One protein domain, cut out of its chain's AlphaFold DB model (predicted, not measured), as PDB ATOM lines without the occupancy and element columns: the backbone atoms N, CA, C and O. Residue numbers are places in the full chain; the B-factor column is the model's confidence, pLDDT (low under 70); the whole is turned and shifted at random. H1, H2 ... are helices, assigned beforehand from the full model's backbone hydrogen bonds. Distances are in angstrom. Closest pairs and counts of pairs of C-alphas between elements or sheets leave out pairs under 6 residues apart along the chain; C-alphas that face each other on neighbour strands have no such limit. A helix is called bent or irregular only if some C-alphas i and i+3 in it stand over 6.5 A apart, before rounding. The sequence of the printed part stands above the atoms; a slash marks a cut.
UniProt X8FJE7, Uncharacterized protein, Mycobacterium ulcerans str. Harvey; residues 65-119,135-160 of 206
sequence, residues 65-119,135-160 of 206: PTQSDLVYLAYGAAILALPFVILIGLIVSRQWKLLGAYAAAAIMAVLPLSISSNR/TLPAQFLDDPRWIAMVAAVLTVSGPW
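This is residues 65 to 119 and 135 to 160 of the 206 residues of an uncharacterized protein of Mycobacterium ulcerans str. Harvey (UniProt X8FJE7). Two long helices, the bent H1 and H2, meet near their ends as a flat, loose V whose tip is the tight link between them; H4 lies inside the V and packs along H2, and the short H3 packs on H1a, the first arm of H1. Residues 92 to 97, at the tip, stick out. The printed part has 81 residues with four named helices, in the order H1, H2, H3, H4, and no named strand; the class is all helix. The whole is loose, with a radius of gyration of the C-alphas of 14.6 A, and flat, spanning 45 by 38 by 18 A.

H1, residues 65 to 92, begins at C-alpha 65 at (125.924, 232.836, 104.070). By its hydrogen bonds it was assigned as one helix, but it is bent: C-alphas 80 and 83 are 6.8 A apart. Its arms are H1a, residues 65 to 80, 22.4 A long, and H1b, residues 83 to 92, 14.2 A long. H2, residues 96 to 114, is 26.7 A long and starts at C-alpha 96 at (169.615, 224.007, 101.663); it is neither bent nor irregular, but only just: C-alphas 109 and 112 are 6.4 A apart. H3, residues 136 to 141, measures 8.7 A. H4, residues 144 to 156, measures 18.4 A and ends at C-alpha 156 at (161.733, 227.003, 112.327).

H1 is the hub, touching three helices, and its arms stand at a steep tilt of 42 degrees. H1a touches H3 with residues 73 to 80 alone, at a steep tilt of 53 degrees; the closest C-alphas, of Gly 76 and Pro 137, are 6.2 A apart. H1b and H2 form a helical hairpin at a shallow tilt of 25 degrees, opposite ways; H2 touches H1b with residues 96 to 102 alone, closest at the C-alphas of Leu 90 and Leu 99, 6.1 A. H2 and H4 touch with 20 pairs of C-alphas within 8 A, closest at Ala 109 and Met 149, 5.0 A, at a shallow tilt of 25 degrees, opposite ways. H1b and H4 only just touch, with 3 pairs of C-alphas within 8 A, the closest those of Pro 83 and Val 150, 6.3 A. H1a and H4 are near each other, while H1a and H2 are apart. H3 and H4 are close but not clearly touching, with the C-alphas of Leu 141 and Ile 147 closest at 7.0 A. Every O i to N i+4 pair is within hydrogen-bond range in H1a, H1b, H3 and H4; in H2, 13 of 15 are.

The two C-alphas farthest apart, of Pro 65 and Lys 97, are 45.3 A apart. Residues 120 to 134 are not printed, and C-alphas 119 and 135 are 25.8 A apart across this cut, in the link from H2 to H3. The links H1 to H2 and H3 to H4 are tight. The mean pLDDT of the printed part is 72.7; 29 residues are under 70, among them residues 110 to 119 and 135 to 144.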
ATOM      1  N   PRO A  65     125.162 234.027 103.660       62.84
ATOM      2  CA  PRO A  65     125.924 232.836 104.070       62.84
ATOM      3  C   PRO A  65     126.971 232.381 103.043       62.84
ATOM      4  O   PRO A  65     127.929 231.697 103.382       62.84
ATOM      5  N   THR A  66     126.827 232.807 101.790       66.30
ATOM      6  CA  THR A  66     127.789 232.572 100.711       66.30
ATOM      7  C   THR A  66     129.087 233.371 100.858       66.30
ATOM      8  O   THR A  66     130.123 232.932 100.372       66.30
ATOM      9  N   GLN A  67     129.068 234.536 101.514       63.94
ATOM     10  CA  GLN A  67     130.227 235.426 101.629       63.94
ATOM     11  C   GLN A  67     131.146 235.020 102.787       63.94
ATOM     12  O   GLN A  67     132.366 235.034 102.642       63.94
ATOM     13  N   SER A  68     130.573 234.613 103.921       67.14
ATOM     14  CA  SER A  68     131.312 234.061 105.062       67.14
ATOM     15  C   SER A  68     131.976 232.730 104.715       67.14
ATOM     16  O   SER A  68     133.142 232.538 105.055       67.14
ATOM     17  N   ASP A  69     131.290 231.859 103.975       70.90
ATOM     18  CA  ASP A  69     131.854 230.592 103.497       70.90
ATOM     19  C   ASP A  69     133.059 230.827 102.569       70.90
ATOM     20  O   ASP A  69     134.115 230.220 102.738       70.90
ATOM     21  N   LEU A  70     132.972 231.816 101.670       78.30
ATOM     22  CA  LEU A  70     134.087 232.221 100.806       78.30
ATOM     23  C   LEU A  70     135.293 232.744 101.603       78.30
ATOM     24  O   LEU A  70     136.431 232.408 101.279       78.30
ATOM     25  N   VAL A  71     135.062 233.541 102.653       77.06
ATOM     26  CA  VAL A  71     136.133 234.047 103.532       77.06
ATOM     27  C   VAL A  71     136.791 232.907 104.307       77.06
ATOM     28  O   VAL A  71     138.019 232.841 104.351       77.06
ATOM     29  N   TYR A  72     136.007 231.985 104.874       68.27
ATOM     30  CA  TYR A  72     136.538 230.806 105.563       68.27
ATOM     31  C   TYR A  72     137.341 229.908 104.623       68.27
ATOM     32  O   TYR A  72     138.426 229.451 104.985       68.27
ATOM     33  N   LEU A  73     136.857 229.710 103.397       73.82
ATOM     34  CA  LEU A  73     137.527 228.899 102.388       73.82
ATOM     35  C   LEU A  73     138.825 229.558 101.914       73.82
ATOM     36  O   LEU A  73     139.854 228.890 101.835       73.82
ATOM     37  N   ALA A  74     138.818 230.873 101.679       79.78
ATOM     38  CA  ALA A  74     140.015 231.632 101.329       79.78
ATOM     39  C   ALA A  74     141.053 231.617 102.461       79.78
ATOM     40  O   ALA A  74     142.237 231.398 102.209       79.78
ATOM     41  N   TYR A  75     140.620 231.802 103.710       74.62
ATOM     42  CA  TYR A  75     141.497 231.765 104.878       74.62
ATOM     43  C   TYR A  75     142.086 230.365 105.104       74.62
ATOM     44  O   TYR A  75     143.296 230.221 105.297       74.62
ATOM     45  N   GLY A  76     141.260 229.321 104.997       74.82
ATOM     46  CA  GLY A  76     141.707 227.932 105.074       74.82
ATOM     47  C   GLY A  76     142.687 227.573 103.957       74.82
ATOM     48  O   GLY A  76     143.734 226.982 104.220       74.82
ATOM     49  N   ALA A  77     142.414 228.012 102.725       80.37
ATOM     50  CA  ALA A  77     143.323 227.843 101.597       80.37
ATOM     51  C   ALA A  77     144.642 228.602 101.797       80.37
ATOM     52  O   ALA A  77     145.698 228.069 101.464       80.37
ATOM     53  N   ALA A  78     144.613 229.804 102.380       82.06
ATOM     54  CA  ALA A  78     145.818 230.571 102.679       82.06
ATOM     55  C   ALA A  78     146.714 229.844 103.692       82.06
ATOM     56  O   ALA A  78     147.911 229.702 103.447       82.06
ATOM     57  N   ILE A  79     146.145 229.324 104.787       78.15
ATOM     58  CA  ILE A  79     146.895 228.540 105.783       78.15
ATOM     59  C   ILE A  79     147.437 227.246 105.171       78.15
ATOM     60  O   ILE A  79     148.575 226.870 105.450       78.15
ATOM     61  N   LEU A  80     146.653 226.573 104.325       79.24
ATOM     62  CA  LEU A  80     147.085 225.361 103.632       79.24
ATOM     63  C   LEU A  80     148.235 225.645 102.659       79.24
ATOM     64  O   LEU A  80     149.195 224.883 102.603       79.24
ATOM     65  N   ALA A  81     148.154 226.744 101.907       81.81
ATOM     66  CA  ALA A  81     149.164 227.139 100.934       81.81
ATOM     67  C   ALA A  81     150.469 227.579 101.608       81.81
ATOM     68  O   ALA A  81     151.549 227.354 101.066       81.81
ATOM     69  N   LEU A  82     150.385 228.173 102.796       82.54
ATOM     70  CA  LEU A  82     151.503 228.772 103.515       82.54
ATOM     71  C   LEU A  82     152.756 227.879 103.654       82.54
ATOM     72  O   LEU A  82     153.825 228.324 103.228       82.54
ATOM     73  N   PRO A  83     152.688 226.631 104.170       79.28
ATOM     74  CA  PRO A  83     153.857 225.749 104.223       79.28
ATOM     75  C   PRO A  83     154.458 225.501 102.830       79.28
ATOM     76  O   PRO A  83     155.678 225.472 102.676       79.28
ATOM     77  N   PHE A  84     153.633 225.394 101.785       83.54
ATOM     78  CA  PHE A  84     154.126 225.200 100.419       83.54
ATOM     79  C   PHE A  84     154.780 226.456  99.851       83.54
ATOM     80  O   PHE A  84     155.819 226.348  99.208       83.54
ATOM     81  N   VAL A  85     154.231 227.644 100.116       84.09
ATOM     82  CA  VAL A  85     154.849 228.913  99.703       84.09
ATOM     83  C   VAL A  85     156.224 229.065 100.353       84.09
ATOM     84  O   VAL A  85     157.188 229.405  99.668       84.09
ATOM     85  N   ILE A  86     156.343 228.739 101.644       84.35
ATOM     86  CA  ILE A  86     157.626 228.748 102.360       84.35
ATOM     87  C   ILE A  86     158.589 227.726 101.751       84.35
ATOM     88  O   ILE A  86     159.741 228.057 101.472       84.35
ATOM     89  N   LEU A  87     158.127 226.498 101.496       83.73
ATOM     90  CA  LEU A  87     158.941 225.452 100.884       83.73
ATOM     91  C   LEU A  87     159.458 225.873  99.499       83.73
ATOM     92  O   LEU A  87     160.650 225.745  99.226       83.73
ATOM     93  N   ILE A  88     158.590 226.419  98.643       85.38
ATOM     94  CA  ILE A  88     158.964 226.932  97.319       85.38
ATOM     95  C   ILE A  88     159.970 228.078  97.469       85.38
ATOM     96  O   ILE A  88     160.998 228.072  96.795       85.38
ATOM     97  N   GLY A  89     159.734 229.019  98.388       83.67
ATOM     98  CA  GLY A  89     160.658 230.117  98.677       83.67
ATOM     99  C   GLY A  89     162.046 229.633  99.107       83.67
ATOM    100  O   GLY A  89     163.058 230.140  98.622       83.67
ATOM    101  N   LEU A  90     162.116 228.600  99.954       83.71
ATOM    102  CA  LEU A  90     163.375 227.976 100.379       83.71
ATOM    103  C   LEU A  90     164.105 227.275  99.225       83.71
ATOM    104  O   LEU A  90     165.331 227.369  99.126       83.71
ATOM    105  N   ILE A  91     163.368 226.596  98.341       86.59
ATOM    106  CA  ILE A  91     163.933 225.935  97.155       86.59
ATOM    107  C   ILE A  91     164.476 226.978  96.171       86.59
ATOM    108  O   ILE A  91     165.618 226.862  95.730       86.59
ATOM    109  N   VAL A  92     163.694 228.019  95.865       87.76
ATOM    110  CA  VAL A  92     164.073 229.087  94.922       87.76
ATOM    111  C   VAL A  92     165.270 229.886  95.439       87.76
ATOM    112  O   VAL A  92     166.208 230.142  94.688       87.76
ATOM    113  N   SER A  93     165.294 230.215  96.734       82.90
ATOM    114  CA  SER A  93     166.443 230.873  97.382       82.90
ATOM    115  C   SER A  93     167.635 229.936  97.620       82.90
ATOM    116  O   SER A  93     168.690 230.378  98.078       82.90
ATOM    117  N   ARG A  94     167.493 228.642  97.289       83.66
ATOM    118  CA  ARG A  94     168.535 227.610  97.364       83.66
ATOM    119  C   ARG A  94     169.152 227.488  98.767       83.66
ATOM    120  O   ARG A  94     170.324 227.137  98.928       83.66
ATOM    121  N   GLN A  95     168.355 227.752  99.803       79.07
ATOM    122  CA  GLN A  95     168.772 227.741 101.207       79.07
ATOM    123  C   GLN A  95     168.731 226.323 101.798       79.07
ATOM    124  O   GLN A  95     167.961 226.018 102.707       79.07
ATOM    125  N   TRP A  96     169.603 225.437 101.309       81.90
ATOM    126  CA  TRP A  96     169.615 224.007 101.663       81.90
ATOM    127  C   TRP A  96     169.690 223.708 103.167       81.90
ATOM    128  O   TRP A  96     169.090 222.741 103.630       81.90
ATOM    129  N   LYS A  97     170.386 224.544 103.953       80.05
ATOM    130  CA  LYS A  97     170.451 224.383 105.417       80.05
ATOM    131  C   LYS A  97     169.081 224.571 106.081       80.05
ATOM    132  O   LYS A  97     168.726 223.804 106.969       80.05
ATOM    133  N   LEU A  98     168.312 225.561 105.629       79.33
ATOM    134  CA  LEU A  98     166.969 225.834 106.143       79.33
ATOM    135  C   LEU A  98     165.947 224.839 105.600       79.33
ATOM    136  O   LEU A  98     165.053 224.442 106.337       79.33
ATOM    137  N   LEU A  99     166.128 224.355 104.368       82.80
ATOM    138  CA  LEU A  99     165.311 223.272 103.817       82.80
ATOM    139  C   LEU A  99     165.419 221.993 104.667       82.80
ATOM    140  O   LEU A  99     164.410 221.354 104.954       82.80
ATOM    141  N   GLY A 100     166.631 221.646 105.117       83.24
ATOM    142  CA  GLY A 100     166.848 220.516 106.024       83.24
ATOM    143  C   GLY A 100     166.134 220.691 107.367       83.24
ATOM    144  O   GLY A 100     165.470 219.768 107.834       83.24
ATOM    145  N   ALA A 101     166.207 221.889 107.959       82.55
ATOM    146  CA  ALA A 101     165.507 222.203 109.204       82.55
ATOM    147  C   ALA A 101     163.975 222.184 109.034       82.55
ATOM    148  O   ALA A 101     163.276 221.613 109.867       82.55
ATOM    149  N   TYR A 102     163.460 222.732 107.927       83.98
ATOM    150  CA  TYR A 102     162.043 222.686 107.554       83.98
ATOM    151  C   TYR A 102     161.546 221.240 107.433       83.98
ATOM    152  O   TYR A 102     160.528 220.876 108.020       83.98
ATOM    153  N   ALA A 103     162.284 220.394 106.706       84.31
ATOM    154  CA  ALA A 103     161.930 218.990 106.519       84.31
ATOM    155  C   ALA A 103     161.963 218.222 107.846       84.31
ATOM    156  O   ALA A 103     161.029 217.481 108.150       84.31
ATOM    157  N   ALA A 104     162.994 218.438 108.668       84.15
ATOM    158  CA  ALA A 104     163.089 217.834 109.991       84.15
ATOM    159  C   ALA A 104     161.917 218.252 110.894       84.15
ATOM    160  O   ALA A 104     161.331 217.396 111.551       84.15
ATOM    161  N   ALA A 105     161.536 219.533 110.887       82.81
ATOM    162  CA  ALA A 105     160.402 220.043 111.654       82.81
ATOM    163  C   ALA A 105     159.071 219.433 111.195       82.81
ATOM    164  O   ALA A 105     158.283 218.982 112.024       82.81
ATOM    165  N   ALA A 106     158.845 219.352 109.880       78.41
ATOM    166  CA  ALA A 106     157.646 218.736 109.319       78.41
ATOM    167  C   ALA A 106     157.537 217.251 109.708       78.41
ATOM    168  O   ALA A 106     156.500 216.804 110.191       78.41
ATOM    169  N   ILE A 107     158.631 216.499 109.569       80.28
ATOM    170  CA  ILE A 107     158.714 215.085 109.956       80.28
ATOM    171  C   ILE A 107     158.458 214.932 111.464       80.28
ATOM    172  O   ILE A 107     157.589 214.157 111.868       80.28
ATOM    173  N   MET A 108     159.143 215.719 112.297       76.75
ATOM    174  CA  MET A 108     158.988 215.695 113.755       76.75
ATOM    175  C   MET A 108     157.597 216.110 114.231       76.75
ATOM    176  O   MET A 108     157.201 215.689 115.308       76.75
ATOM    177  N   ALA A 109     156.843 216.902 113.471       72.75
ATOM    178  CA  ALA A 109     155.461 217.223 113.812       72.75
ATOM    179  C   ALA A 109     154.488 216.108 113.395       72.75
ATOM    180  O   ALA A 109     153.567 215.769 114.135       72.75
ATOM    181  N   VAL A 110     154.695 215.489 112.230       69.02
ATOM    182  CA  VAL A 110     153.775 214.469 111.702       69.02
ATOM    183  C   VAL A 110     153.909 213.130 112.435       69.02
ATOM    184  O   VAL A 110     152.893 212.463 112.663       69.02
ATOM    185  N   LEU A 111     155.130 212.733 112.817       68.79
ATOM    186  CA  LEU A 111     155.425 211.428 113.425       68.79
ATOM    187  C   LEU A 111     154.786 211.202 114.808       68.79
ATOM    188  O   LEU A 111     154.106 210.184 114.960       68.79
ATOM    189  N   PRO A 112     154.925 212.105 115.800       60.09
ATOM    190  CA  PRO A 112     154.347 211.917 117.132       60.09
ATOM    191  C   PRO A 112     152.824 211.865 117.078       60.09
ATOM    192  O   PRO A 112     152.192 211.060 117.753       60.09
ATOM    193  N   LEU A 113     152.234 212.679 116.204       56.67
ATOM    194  CA  LEU A 113     150.795 212.738 115.997       56.67
ATOM    195  C   LEU A 113     150.253 211.575 115.143       56.67
ATOM    196  O   LEU A 113     149.044 211.364 115.093       56.67
ATOM    197  N   SER A 114     151.122 210.796 114.484       57.43
ATOM    198  CA  SER A 114     150.740 209.558 113.774       57.43
ATOM    199  C   SER A 114     150.489 208.391 114.701       57.43
ATOM    200  O   SER A 114     149.794 207.440 114.337       57.43
ATOM    201  N   ILE A 115     151.048 208.473 115.900       51.82
ATOM    202  CA  ILE A 115     150.963 207.445 116.918       51.82
ATOM    203  C   ILE A 115     149.839 207.864 117.869       51.82
ATOM    204  O   ILE A 115     150.065 208.343 118.973       51.82
ATOM    205  N   SER A 116     148.593 207.723 117.410       50.67
ATOM    206  CA  SER A 116     147.432 207.801 118.299       50.67
ATOM    207  C   SER A 116     147.169 206.426 118.919       50.67
ATOM    208  O   SER A 116     147.295 205.396 118.255       50.67
ATOM    209  N   SER A 117     146.817 206.429 120.205       48.13
ATOM    210  CA  SER A 117     146.822 205.320 121.173       48.13
ATOM    211  C   SER A 117     146.092 204.018 120.784       48.13
ATOM    212  O   SER A 117     146.113 203.086 121.585       48.13
ATOM    213  N   ASN A 118     145.430 203.890 119.628       45.73
ATOM    214  CA  ASN A 118     144.610 202.703 119.353       45.73
ATOM    215  C   ASN A 118     144.515 202.247 117.883       45.73
ATOM    216  O   ASN A 118     143.432 201.870 117.430       45.73
ATOM    217  N   ARG A 119     145.666 202.183 117.197       40.23
ATOM    218  CA  ARG A 119     145.904 201.783 115.787       40.23
ATOM    219  C   ARG A 119     146.141 202.980 114.876       40.23
ATOM    220  O   ARG A 119     145.548 204.041 115.050       40.23
ATOM    221  N   THR A 135     133.652 222.017 102.603       54.59
ATOM    222  CA  THR A 135     134.024 221.325 103.851       54.59
ATOM    223  C   THR A 135     135.352 220.580 103.799       54.59
ATOM    224  O   THR A 135     135.939 220.337 104.846       54.59
ATOM    225  N   LEU A 136     135.856 220.219 102.615       57.41
ATOM    226  CA  LEU A 136     137.147 219.528 102.483       57.41
ATOM    227  C   LEU A 136     138.341 220.350 103.005       57.41
ATOM    228  O   LEU A 136     139.096 219.814 103.817       57.41
ATOM    229  N   PRO A 137     138.533 221.633 102.629       55.66
ATOM    230  CA  PRO A 137     139.618 222.434 103.194       55.66
ATOM    231  C   PRO A 137     139.425 222.681 104.692       55.66
ATOM    232  O   PRO A 137     140.410 222.670 105.424       55.66
ATOM    233  N   ALA A 138     138.181 222.820 105.168       56.25
ATOM    234  CA  ALA A 138     137.888 222.931 106.597       56.25
ATOM    235  C   ALA A 138     138.327 221.670 107.365       56.25
ATOM    236  O   ALA A 138     138.949 221.773 108.413       56.25
ATOM    237  N   GLN A 139     138.126 220.481 106.790       59.69
ATOM    238  CA  GLN A 139     138.509 219.212 107.412       59.69
ATOM    239  C   GLN A 139     140.033 219.019 107.516       59.69
ATOM    240  O   GLN A 139     140.509 218.436 108.486       59.69
ATOM    241  N   PHE A 140     140.801 219.527 106.545       61.56
ATOM    242  CA  PHE A 140     142.267 219.587 106.628       61.56
ATOM    243  C   PHE A 140     142.751 220.660 107.614       61.56
ATOM    244  O   PHE A 140     143.768 220.463 108.278       61.56
ATOM    245  N   LEU A 141     142.041 221.788 107.701       64.07
ATOM    246  CA  LEU A 141     142.370 222.891 108.603       64.07
ATOM    247  C   LEU A 141     142.104 222.533 110.072       64.07
ATOM    248  O   LEU A 141     142.868 222.952 110.935       64.07
ATOM    249  N   ASP A 142     141.070 221.731 110.331       66.17
ATOM    250  CA  ASP A 142     140.688 221.254 111.664       66.17
ATOM    251  C   ASP A 142     141.498 220.032 112.134       66.17
ATOM    252  O   ASP A 142     141.370 219.613 113.288       66.17
ATOM    253  N   ASP A 143     142.346 219.440 111.282       67.20
ATOM    254  CA  ASP A 143     143.160 218.290 111.673       67.20
ATOM    255  C   ASP A 143     144.333 218.757 112.566       67.20
ATOM    256  O   ASP A 143     145.241 219.464 112.099       67.20
ATOM    257  N   PRO A 144     144.379 218.365 113.858       68.76
ATOM    258  CA  PRO A 144     145.376 218.871 114.806       68.76
ATOM    259  C   PRO A 144     146.817 218.569 114.372       68.76
ATOM    260  O   PRO A 144     147.753 219.261 114.774       68.76
ATOM    261  N   ARG A 145     147.009 217.556 113.521       72.06
ATOM    262  CA  ARG A 145     148.313 217.161 112.979       72.06
ATOM    263  C   ARG A 145     148.839 218.180 111.973       72.06
ATOM    264  O   ARG A 145     150.035 218.473 111.972       72.06
ATOM    265  N   TRP A 146     147.951 218.735 111.148       75.46
ATOM    266  CA  TRP A 146     148.295 219.753 110.162       75.46
ATOM    267  C   TRP A 146     148.626 221.083 110.838       75.46
ATOM    268  O   TRP A 146     149.671 221.665 110.558       75.46
ATOM    269  N   ILE A 147     147.807 221.513 111.805       78.51
ATOM    270  CA  ILE A 147     148.070 222.735 112.584       78.51
ATOM    271  C   ILE A 147     149.422 222.631 113.301       78.51
ATOM    272  O   ILE A 147     150.228 223.559 113.237       78.51
ATOM    273  N   ALA A 148     149.703 221.489 113.941       75.72
ATOM    274  CA  ALA A 148     150.983 221.256 114.605       75.72
ATOM    275  C   ALA A 148     152.163 221.299 113.623       75.72
ATOM    276  O   ALA A 148     153.195 221.898 113.930       75.72
ATOM    277  N   MET A 149     152.009 220.718 112.428       80.68
ATOM    278  CA  MET A 149     153.021 220.787 111.374       80.68
ATOM    279  C   MET A 149     153.265 222.225 110.916       80.68
ATOM    280  O   MET A 149     154.417 222.652 110.880       80.68
ATOM    281  N   VAL A 150     152.210 222.980 110.597       79.75
ATOM    282  CA  VAL A 150     152.324 224.378 110.153       79.75
ATOM    283  C   VAL A 150     152.972 225.233 111.238       79.75
ATOM    284  O   VAL A 150     153.889 225.993 110.941       79.75
ATOM    285  N   ALA A 151     152.566 225.070 112.500       81.44
ATOM    286  CA  ALA A 151     153.147 225.793 113.627       81.44
ATOM    287  C   ALA A 151     154.640 225.478 113.816       81.44
ATOM    288  O   ALA A 151     155.439 226.401 113.990       81.44
ATOM    289  N   ALA A 152     155.031 224.200 113.744       79.79
ATOM    290  CA  ALA A 152     156.425 223.762 113.857       79.79
ATOM    291  C   ALA A 152     157.286 224.283 112.697       79.79
ATOM    292  O   ALA A 152     158.383 224.806 112.890       79.79
ATOM    293  N   VAL A 153     156.766 224.186 111.476       79.37
ATOM    294  CA  VAL A 153     157.413 224.722 110.282       79.37
ATOM    295  C   VAL A 153     157.604 226.229 110.409       79.37
ATOM    296  O   VAL A 153     158.710 226.715 110.185       79.37
ATOM    297  N   LEU A 154     156.571 226.970 110.808       78.91
ATOM    298  CA  LEU A 154     156.626 228.422 110.971       78.91
ATOM    299  C   LEU A 154     157.573 228.871 112.080       78.91
ATOM    300  O   LEU A 154     158.184 229.926 111.958       78.91
ATOM    301  N   THR A 155     157.724 228.093 113.150       76.93
ATOM    302  CA  THR A 155     158.695 228.418 114.205       76.93
ATOM    303  C   THR A 155     160.129 228.253 113.718       76.93
ATOM    304  O   THR A 155     160.992 229.049 114.080       76.93
ATOM    305  N   VAL A 156     160.389 227.263 112.865       72.98
ATOM    306  CA  VAL A 156     161.733 227.003 112.327       72.98
ATOM    307  C   VAL A 156     162.065 227.897 111.131       72.98
ATOM    308  O   VAL A 156     163.207 228.315 110.966       72.98
ATOM    309  N   SER A 157     161.068 228.215 110.306       69.13
ATOM    310  CA  SER A 157     161.195 229.045 109.102       69.13
ATOM    311  C   SER A 157     160.752 230.490 109.315       69.13
ATOM    312  O   SER A 157     160.418 231.162 108.342       69.13
ATOM    313  N   GLY A 158     160.723 230.945 110.574       61.29
ATOM    314  CA  GLY A 158     160.090 232.197 110.977       61.29
ATOM    315  C   GLY A 158     160.331 233.335 109.978       61.29
ATOM    316  O   GLY A 158     161.470 233.508 109.539       61.29
ATOM    317  N   PRO A 159     159.301 234.145 109.652       55.31
ATOM    318  CA  PRO A 159     159.357 235.221 108.645       55.31
ATOM    319  C   PRO A 159     160.368 236.344 108.958       55.31
ATOM    320  O   PRO A 159     160.421 237.355 108.271       55.31
ATOM    321  N   TRP A 160     161.184 236.148 109.988       51.42
ATOM    322  CA  TRP A 160     162.232 237.014 110.502       51.42
ATOM    323  C   TRP A 160     163.623 236.667 109.954       51.42
ATOM    324  O   TRP A 160     164.619 237.136 110.499       51.42
TER     325      TRP A 160